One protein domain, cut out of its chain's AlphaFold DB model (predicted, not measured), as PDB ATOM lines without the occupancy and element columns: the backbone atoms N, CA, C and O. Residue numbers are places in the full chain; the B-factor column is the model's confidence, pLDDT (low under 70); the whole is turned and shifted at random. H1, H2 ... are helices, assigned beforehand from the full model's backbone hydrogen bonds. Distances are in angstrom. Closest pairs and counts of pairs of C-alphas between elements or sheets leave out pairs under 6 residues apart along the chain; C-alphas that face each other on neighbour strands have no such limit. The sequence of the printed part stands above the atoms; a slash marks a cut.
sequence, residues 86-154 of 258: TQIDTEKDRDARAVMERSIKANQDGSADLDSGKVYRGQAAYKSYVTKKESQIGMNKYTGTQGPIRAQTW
ATOM      1  N   THR A  86     257.592 174.315 244.099       85.69
ATOM      2  CA  THR A  86     258.033 175.085 242.936       85.69
ATOM      3  C   THR A  86     258.157 176.564 243.309       85.69
ATOM      4  O   THR A  86     257.179 177.241 243.621       85.69
ATOM      5  N   GLN A  87     259.388 177.077 243.273       86.62
ATOM      6  CA  GLN A  87     259.730 178.473 243.582       86.62
ATOM      7  C   GLN A  87     260.108 179.230 242.300       86.62
ATOM      8  O   GLN A  87     261.182 179.813 242.195       86.62
ATOM      9  N   ILE A  88     259.249 179.137 241.280       88.19
ATOM     10  CA  ILE A  88     259.433 179.846 240.001       88.19
ATOM     11  C   ILE A  88     258.840 181.260 240.093       88.19
ATOM     12  O   ILE A  88     259.432 182.218 239.601       88.19
ATOM     13  N   ASP A  89     257.683 181.379 240.748       90.12
ATOM     14  CA  ASP A  89     256.958 182.638 240.919       90.12
ATOM     15  C   ASP A  89     257.401 183.407 242.174       90.12
ATOM     16  O   ASP A  89     258.170 182.925 243.007       90.12
ATOM     17  N   THR A  90     256.866 184.621 242.332       90.88
ATOM     18  CA  THR A  90     257.075 185.441 243.532       90.88
ATOM     19  C   THR A  90     256.662 184.701 244.804       90.88
ATOM     20  O   THR A  90     255.581 184.109 244.858       90.88
ATOM     21  N   GLU A  91     257.483 184.809 245.851       89.50
ATOM     22  CA  GLU A  91     257.215 184.228 247.171       89.50
ATOM     23  C   GLU A  91     255.834 184.618 247.727       89.50
ATOM     24  O   GLU A  91     255.344 185.733 247.520       89.50
ATOM     25  N   LYS A  92     255.239 183.713 248.515       88.06
ATOM     26  CA  LYS A  92     253.870 183.826 249.056       88.06
ATOM     27  C   LYS A  92     253.619 185.114 249.855       88.06
ATOM     28  O   LYS A  92     252.485 185.572 249.883       88.06
ATOM     29  N   ASP A  93     254.647 185.706 250.462       88.56
ATOM     30  CA  ASP A  93     254.526 186.926 251.279       88.56
ATOM     31  C   ASP A  93     254.582 188.224 250.454       88.56
ATOM     32  O   ASP A  93     254.147 189.297 250.895       88.56
ATOM     33  N   ARG A  94     255.163 188.150 249.253       88.75
ATOM     34  CA  ARG A  94     255.434 189.304 248.382       88.75
ATOM     35  C   ARG A  94     254.578 189.319 247.125       88.75
ATOM     36  O   ARG A  94     254.624 190.298 246.383       88.75
ATOM     37  N   ASP A  95     253.804 188.270 246.893       90.31
ATOM     38  CA  ASP A  95     252.957 188.160 245.720       90.31
ATOM     39  C   ASP A  95     251.801 189.176 245.712       90.31
ATOM     40  O   ASP A  95     251.427 189.786 246.722       90.31
ATOM     41  N   ALA A  96     251.205 189.359 244.532       87.88
ATOM     42  CA  ALA A  96     250.109 190.307 244.333       87.88
ATOM     43  C   ALA A  96     248.898 189.998 245.231       87.88
ATOM     44  O   ALA A  96     248.192 190.912 245.666       87.88
ATOM     45  N   ARG A  97     248.684 188.718 245.557       85.56
ATOM     46  CA  ARG A  97     247.629 188.286 246.470       85.56
ATOM     47  C   ARG A  97     247.899 188.744 247.906       85.56
ATOM     48  O   ARG A  97     247.015 189.352 248.493       85.56
ATOM     49  N   ALA A  98     249.101 188.557 248.447       89.00
ATOM     50  CA  ALA A  98     249.463 189.023 249.785       89.00
ATOM     51  C   ALA A  98     249.463 190.554 249.887       89.00
ATOM     52  O   ALA A  98     249.166 191.117 250.940       89.00
ATOM     53  N   VAL A  99     249.790 191.269 248.806       89.12
ATOM     54  CA  VAL A  99     249.617 192.733 248.749       89.12
ATOM     55  C   VAL A  99     248.133 193.114 248.821       89.12
ATOM     56  O   VAL A  99     247.781 194.036 249.557       89.12
ATOM     57  N   MET A 100     247.259 192.394 248.113       85.81
ATOM     58  CA  MET A 100     245.813 192.638 248.119       85.81
ATOM     59  C   MET A 100     245.152 192.286 249.459       85.81
ATOM     60  O   MET A 100     244.314 193.037 249.948       85.81
ATOM     61  N   GLU A 101     245.544 191.178 250.081       86.25
ATOM     62  CA  GLU A 101     245.078 190.789 251.418       86.25
ATOM     63  C   GLU A 101     245.497 191.847 252.456       86.25
ATOM     64  O   GLU A 101     244.685 192.291 253.270       86.25
ATOM     65  N   ARG A 102     246.736 192.360 252.366       87.94
ATOM     66  CA  ARG A 102     247.209 193.471 253.211       87.94
ATOM     67  C   ARG A 102     246.427 194.766 252.994       87.94
ATOM     68  O   ARG A 102     246.113 195.437 253.976       87.94
ATOM     69  N   SER A 103     246.107 195.129 251.751       86.94
ATOM     70  CA  SER A 103     245.347 196.355 251.475       86.94
ATOM     71  C   SER A 103     243.894 196.260 251.935       86.94
ATOM     72  O   SER A 103     243.361 197.216 252.496       86.94
ATOM     73  N   ILE A 104     243.258 195.100 251.766       86.62
ATOM     74  CA  ILE A 104     241.896 194.860 252.251       86.62
ATOM     75  C   ILE A 104     241.860 194.903 253.774       86.62
ATOM     76  O   ILE A 104     240.991 195.574 254.330       86.62
ATOM     77  N   LYS A 105     242.833 194.280 254.443       87.31
ATOM     78  CA  LYS A 105     242.960 194.352 255.899       87.31
ATOM     79  C   LYS A 105     243.134 195.795 256.388       87.31
ATOM     80  O   LYS A 105     242.392 196.232 257.259       87.31
ATOM     81  N   ALA A 106     244.023 196.575 255.764       84.75
ATOM     82  CA  ALA A 106     244.225 197.986 256.115       84.75
ATOM     83  C   ALA A 106     242.950 198.841 255.960       84.75
ATOM     84  O   ALA A 106     242.708 199.749 256.764       84.75
ATOM     85  N   ASN A 107     242.128 198.534 254.951       83.44
ATOM     86  CA  ASN A 107     240.838 199.180 254.715       83.44
ATOM     87  C   ASN A 107     239.751 198.735 255.709       83.44
ATOM     88  O   ASN A 107     238.935 199.561 256.111       83.44
ATOM     89  N   GLN A 108     239.744 197.463 256.124       83.56
ATOM     90  CA  GLN A 108     238.825 196.938 257.143       83.56
ATOM     91  C   GLN A 108     239.124 197.495 258.537       83.56
ATOM     92  O   GLN A 108     238.200 197.887 259.243       83.56
ATOM     93  N   ASP A 109     240.403 197.596 258.900       80.31
ATOM     94  CA  ASP A 109     240.852 198.115 260.199       80.31
ATOM     95  C   ASP A 109     240.565 199.627 260.364       80.31
ATOM     96  O   ASP A 109     240.884 200.217 261.396       80.31
ATOM     97  N   GLY A 110     240.020 200.302 259.341       74.38
ATOM     98  CA  GLY A 110     239.743 201.746 259.345       74.38
ATOM     99  C   GLY A 110     241.002 202.623 259.337       74.38
ATOM    100  O   GLY A 110     240.910 203.850 259.271       74.38
ATOM    101  N   SER A 111     242.188 202.004 259.348       68.12
ATOM    102  CA  SER A 111     243.488 202.683 259.349       68.12
ATOM    103  C   SER A 111     243.703 203.558 258.113       68.12
ATOM    104  O   SER A 111     244.339 204.606 258.202       68.12
ATOM    105  N   ALA A 112     243.114 203.169 256.979       66.75
ATOM    106  CA  ALA A 112     243.150 203.938 255.741       66.75
ATOM    107  C   ALA A 112     242.308 205.230 255.790       66.75
ATOM    108  O   ALA A 112     242.537 206.119 254.976       66.75
ATOM    109  N   ASP A 113     241.344 205.344 256.713       68.75
ATOM    110  CA  ASP A 113     240.437 206.497 256.826       68.75
ATOM    111  C   ASP A 113     240.900 207.486 257.905       68.75
ATOM    112  O   ASP A 113     241.030 208.682 257.639       68.75
ATOM    113  N   LEU A 114     241.236 206.972 259.096       69.69
ATOM    114  CA  LEU A 114     241.623 207.765 260.273       69.69
ATOM    115  C   LEU A 114     242.918 208.572 260.078       69.69
ATOM    116  O   LEU A 114     243.091 209.637 260.677       69.69
ATOM    117  N   ASP A 115     243.827 208.058 259.248       66.56
ATOM    118  CA  ASP A 115     245.167 208.613 259.016       66.56
ATOM    119  C   ASP A 115     245.355 209.100 257.565       66.56
ATOM    120  O   ASP A 115     246.476 209.377 257.121       66.56
ATOM    121  N   SER A 116     244.252 209.200 256.810       68.06
ATOM    122  CA  SER A 116     244.267 209.642 255.416       68.06
ATOM    123  C   SER A 116     244.870 211.051 255.303       68.06
ATOM    124  O   SER A 116     244.372 212.023 255.866       68.06
ATOM    125  N   GLY A 117     246.010 211.151 254.611       70.88
ATOM    126  CA  GLY A 117     246.743 212.406 254.387       70.88
ATOM    127  C   GLY A 117     247.807 212.770 255.432       70.88
ATOM    128  O   GLY A 117     248.567 213.704 255.190       70.88
ATOM    129  N   LYS A 118     247.920 212.044 256.553       82.69
ATOM    130  CA  LYS A 118     248.924 212.322 257.604       82.69
ATOM    131  C   LYS A 118     250.150 211.418 257.509       82.69
ATOM    132  O   LYS A 118     251.273 211.892 257.655       82.69
ATOM    133  N   VAL A 119     249.947 210.130 257.235       84.69
ATOM    134  CA  VAL A 119     251.034 209.152 257.108       84.69
ATOM    135  C   VAL A 119     250.850 208.342 255.835       84.69
ATOM    136  O   VAL A 119     249.824 207.698 255.621       84.69
ATOM    137  N   TYR A 120     251.874 208.336 254.986       85.38
ATOM    138  CA  TYR A 120     251.885 207.505 253.791       85.38
ATOM    139  C   TYR A 120     252.144 206.037 254.157       85.38
ATOM    140  O   TYR A 120     253.197 205.695 254.693       85.38
ATOM    141  N   ARG A 121     251.182 205.156 253.859       80.56
ATOM    142  CA  ARG A 121     251.241 203.708 254.151       80.56
ATOM    143  C   ARG A 121     251.520 202.841 252.915       80.56
ATOM    144  O   ARG A 121     251.418 201.619 252.983       80.56
ATOM    145  N   GLY A 122     251.897 203.463 251.797       83.88
ATOM    146  CA  GLY A 122     252.168 202.793 250.524       83.88
ATOM    147  C   GLY A 122     251.022 202.917 249.516       83.88
ATOM    148  O   GLY A 122     249.868 203.118 249.882       83.88
ATOM    149  N   GLN A 123     251.347 202.764 248.229       84.31
ATOM    150  CA  GLN A 123     250.401 202.961 247.118       84.31
ATOM    151  C   GLN A 123     249.197 202.012 247.178       84.31
ATOM    152  O   GLN A 123     248.091 202.381 246.807       84.31
ATOM    153  N   ALA A 124     249.398 200.786 247.664       82.75
ATOM    154  CA  ALA A 124     248.333 199.792 247.767       82.75
ATOM    155  C   ALA A 124     247.422 199.996 248.990       82.75
ATOM    156  O   ALA A 124     246.367 199.376 249.054       82.75
ATOM    157  N   ALA A 125     247.813 200.830 249.958       82.62
ATOM    158  CA  ALA A 125     247.103 201.008 251.228       82.62
ATOM    159  C   ALA A 125     246.108 202.184 251.222       82.62
ATOM    160  O   ALA A 125     245.517 202.489 252.257       82.62
ATOM    161  N   TYR A 126     245.924 202.858 250.083       81.31
ATOM    162  CA  TYR A 126     244.897 203.889 249.948       81.31
ATOM    163  C   TYR A 126     243.483 203.293 250.045       81.31
ATOM    164  O   TYR A 126     243.241 202.136 249.684       81.31
ATOM    165  N   LYS A 127     242.537 204.118 250.515       82.31
ATOM    166  CA  LYS A 127     241.141 203.729 250.734       82.31
ATOM    167  C   LYS A 127     240.489 203.267 249.433       82.31
ATOM    168  O   LYS A 127     240.281 204.061 248.518       82.31
ATOM    169  N   SER A 128     240.111 201.994 249.365       79.25
ATOM    170  CA  SER A 128     239.264 201.488 248.286       79.25
ATOM    171  C   SER A 128     237.796 201.552 248.702       79.25
ATOM    172  O   SER A 128     237.400 200.909 249.671       79.25
ATOM    173  N   TYR A 129     236.970 202.279 247.949       79.62
ATOM    174  CA  TYR A 129     235.523 202.374 248.199       79.62
ATOM    175  C   TYR A 129     234.740 201.134 247.743       79.62
ATOM    176  O   TYR A 129     233.593 200.937 248.133       79.62
ATOM    177  N   VAL A 130     235.362 200.274 246.932       80.00
ATOM    178  CA  VAL A 130     234.787 198.994 246.511       80.00
ATOM    179  C   VAL A 130     235.126 197.942 247.561       80.00
ATOM    180  O   VAL A 130     236.288 197.569 247.720       80.00
ATOM    181  N   THR A 131     234.114 197.448 248.273       71.38
ATOM    182  CA  THR A 131     234.288 196.432 249.316       71.38
ATOM    183  C   THR A 131     234.614 195.077 248.691       71.38
ATOM    184  O   THR A 131     233.715 194.321 248.316       71.38
ATOM    185  N   LYS A 132     235.902 194.750 248.577       72.88
ATOM    186  CA  LYS A 132     236.344 193.404 248.200       72.88
ATOM    187  C   LYS A 132     236.336 192.525 249.448       72.88
ATOM    188  O   LYS A 132     236.997 192.837 250.435       72.88
ATOM    189  N   LYS A 133     235.556 191.445 249.422       72.44
ATOM    190  CA  LYS A 133     235.563 190.440 250.494       72.44
ATOM    191  C   LYS A 133     236.729 189.478 250.276       72.44
ATOM    192  O   LYS A 133     237.026 189.134 249.136       72.44
ATOM    193  N   GLU A 134     237.316 188.976 251.358       71.50
ATOM    194  CA  GLU A 134     238.374 187.950 251.334       71.50
ATOM    195  C   GLU A 134     237.977 186.730 250.474       71.50
ATOM    196  O   GLU A 134     238.748 186.226 249.659       71.50
ATOM    197  N   SER A 135     236.708 186.312 250.567       70.50
ATOM    198  CA  SER A 135     236.151 185.211 249.772       70.50
ATOM    199  C   SER A 135     236.194 185.462 248.260       70.50
ATOM    200  O   SER A 135     236.340 184.520 247.482       70.50
ATOM    201  N   GLN A 136     236.123 186.721 247.829       69.75
ATOM    202  CA  GLN A 136     236.211 187.109 246.423       69.75
ATOM    203  C   GLN A 136     237.654 187.020 245.896       69.75
ATOM    204  O   GLN A 136     237.853 186.717 244.722       69.75
ATOM    205  N   ILE A 137     238.655 187.199 246.767       71.19
ATOM    206  CA  ILE A 137     240.079 187.000 246.445       71.19
ATOM    207  C   ILE A 137     240.368 185.510 246.244       71.19
ATOM    208  O   ILE A 137     241.051 185.131 245.296       71.19
ATOM    209  N   GLY A 138     239.803 184.642 247.090       69.69
ATOM    210  CA  GLY A 138     239.923 183.189 246.929       69.69
ATOM    211  C   GLY A 138     239.324 182.688 245.607       69.69
ATOM    212  O   GLY A 138     239.927 181.860 244.924       69.69
ATOM    213  N   MET A 139     238.184 183.255 245.200       72.75
ATOM    214  CA  MET A 139     237.513 182.939 243.928       72.75
ATOM    215  C   MET A 139     238.204 183.528 242.695       72.75
ATOM    216  O   MET A 139     237.884 183.170 241.559       72.75
ATOM    217  N   ASN A 140     239.187 184.405 242.884       72.88
ATOM    218  CA  ASN A 140     239.921 185.006 241.782       72.88
ATOM    219  C   ASN A 140     240.717 183.979 240.958       72.88
ATOM    220  O   ASN A 140     240.884 184.153 239.756       72.88
ATOM    221  N   LYS A 141     241.111 182.852 241.572       69.50
ATOM    222  CA  LYS A 141     241.743 181.733 240.854       69.50
ATOM    223  C   LYS A 141     240.854 181.164 239.738       69.50
ATOM    224  O   LYS A 141     241.378 180.642 238.763       69.50
ATOM    225  N   TYR A 142     239.530 181.249 239.887       67.81
ATOM    226  CA  TYR A 142     238.569 180.716 238.919       67.81
ATOM    227  C   TYR A 142     238.028 181.788 237.968       67.81
ATOM    228  O   TYR A 142     237.787 181.515 236.800       67.81
ATOM    229  N   THR A 143     237.840 183.016 238.457       74.06
ATOM    230  CA  THR A 143     237.221 184.086 237.660       74.06
ATOM    231  C   THR A 143     238.218 184.871 236.807       74.06
ATOM    232  O   THR A 143     237.801 185.521 235.856       74.06
ATOM    233  N   GLY A 144     239.517 184.850 237.138       72.06
ATOM    234  CA  GLY A 144     240.559 185.570 236.392       72.06
ATOM    235  C   GLY A 144     240.382 187.095 236.373       72.06
ATOM    236  O   GLY A 144     241.008 187.783 235.575       72.06
ATOM    237  N   THR A 145     239.507 187.637 237.226       67.19
ATOM    238  CA  THR A 145     239.086 189.045 237.163       67.19
ATOM    239  C   THR A 145     240.065 190.008 237.833       67.19
ATOM    240  O   THR A 145     239.950 191.216 237.633       67.19
ATOM    241  N   GLN A 146     241.007 189.527 238.651       72.94
ATOM    242  CA  GLN A 146     241.902 190.374 239.443       72.94
ATOM    243  C   GLN A 146     243.370 189.953 239.300       72.94
ATOM    244  O   GLN A 146     243.773 188.952 239.865       72.94
ATOM    245  N   GLY A 147     244.199 190.774 238.658       81.12
ATOM    246  CA  GLY A 147     245.668 190.728 238.756       81.12
ATOM    247  C   GLY A 147     246.366 189.358 238.596       81.12
ATOM    248  O   GLY A 147     245.777 188.369 238.165       81.12
ATOM    249  N   PRO A 148     247.665 189.295 238.928       86.81
ATOM    250  CA  PRO A 148     248.414 188.043 238.940       86.81
ATOM    251  C   PRO A 148     247.864 187.071 239.992       86.81
ATOM    252  O   PRO A 148     247.699 187.431 241.161       86.81
ATOM    253  N   ILE A 149     247.595 185.831 239.579       86.25
ATOM    254  CA  ILE A 149     247.123 184.765 240.468       86.25
ATOM    255  C   ILE A 149     248.302 184.005 241.082       86.25
ATOM    256  O   ILE A 149     249.313 183.769 240.429       86.25
ATOM    257  N   ARG A 150     248.153 183.576 242.339       86.50
ATOM    258  CA  ARG A 150     249.128 182.700 243.005       86.50
ATOM    259  C   ARG A 150     249.057 181.293 242.400       86.50
ATOM    260  O   ARG A 150     248.009 180.643 242.504       86.50
ATOM    261  N   ALA A 151     250.153 180.820 241.809       86.75
ATOM    262  CA  ALA A 151     250.266 179.461 241.286       86.75
ATOM    263  C   ALA A 151     250.286 178.401 242.406       86.75
ATOM    264  O   ALA A 151     250.480 178.697 243.587       86.75
ATOM    265  N   GLN A 152     250.043 177.139 242.042       87.00
ATOM    266  CA  GLN A 152     250.157 176.011 242.970       87.00
ATOM    267  C   GLN A 152     251.626 175.598 243.102       87.00
ATOM    268  O   GLN A 152     252.235 175.219 242.111       87.00
ATOM    269  N   THR A 153     252.169 175.615 244.322       89.19
ATOM    270  CA  THR A 153     253.581 175.276 244.576       89.19
ATOM    271  C   THR A 153     253.875 173.778 244.528       89.19
ATOM    272  O   THR A 153     255.001 173.368 244.303       89.19
ATOM    273  N   TRP A 154     252.877 172.931 244.750       86.38
ATOM    274  CA  TRP A 154     253.055 171.478 244.871       86.38
ATOM    275  C   TRP A 154     252.821 170.719 243.558       86.38
ATOM    276  O   TRP A 154     252.989 169.504 243.504       86.38
TER     277      TRP A 154
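What this domain is: This is residues 86 to 154 of the 258 residues of the protein "C3H1-type domain-containing protein" of Phytophthora kernoviae (UniProt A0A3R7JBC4). This domain has little regular structure: one longer helix, H1, runs through a loop-rich, elongated body, with short H2 just past its end, and the unnamed stretch 115 to 133 folds back from there to short H3 beside H1. Both ends of the printed part lie together at the other end of the body. The printed part has 69 residues with four named helices, H1 to H4 in that order, and no named strand; the class is all helix, with 26 residues in named elements. It is only just loose, close to compact, with a radius of gyration of the C-alphas of 13.5 A and spans of 42 by 22 by 15 A.

Where its parts are: H1, residues 96 to 108, measures 18.3 A from C-alpha 96 at (250.109, 190.307, 244.333) to C-alpha 108. H2 is residues 111 to 114, 5.5 A; H3 134 to 138, 6.7 A; H4 140 to 143, 5.0 A, ending at C-alpha 143 (237.221, 184.086, 237.660).

How they stand to each other: H1 and H3 only just touch, with 3 pairs of C-alphas within 8 A, the closest Glu 101 and Glu 134 at 7.3 A. H1 and H2 are close but not clearly touching; their closest C-alphas, Ala 106 and Ala 112, are 6.1 A apart. H3 and H4 meet only through their link. H4 is apart from H1 and H2, and H2 from H3. Every O i to N i+4 pair is within hydrogen-bond range in H1 and H3; H2 and H4 are too short for one.

The domain as a whole: The C-alphas of Lys 118 and Trp 154 are the two farthest apart, 43.0 A; those of Thr 86 and Trp 154 are 6.4 A apart. The printed part has no cut. The link from H2 to H3 is long, 19 residues. Mean pLDDT of the printed part is 80.3; 11 residues are under 70, among them 111 to 116.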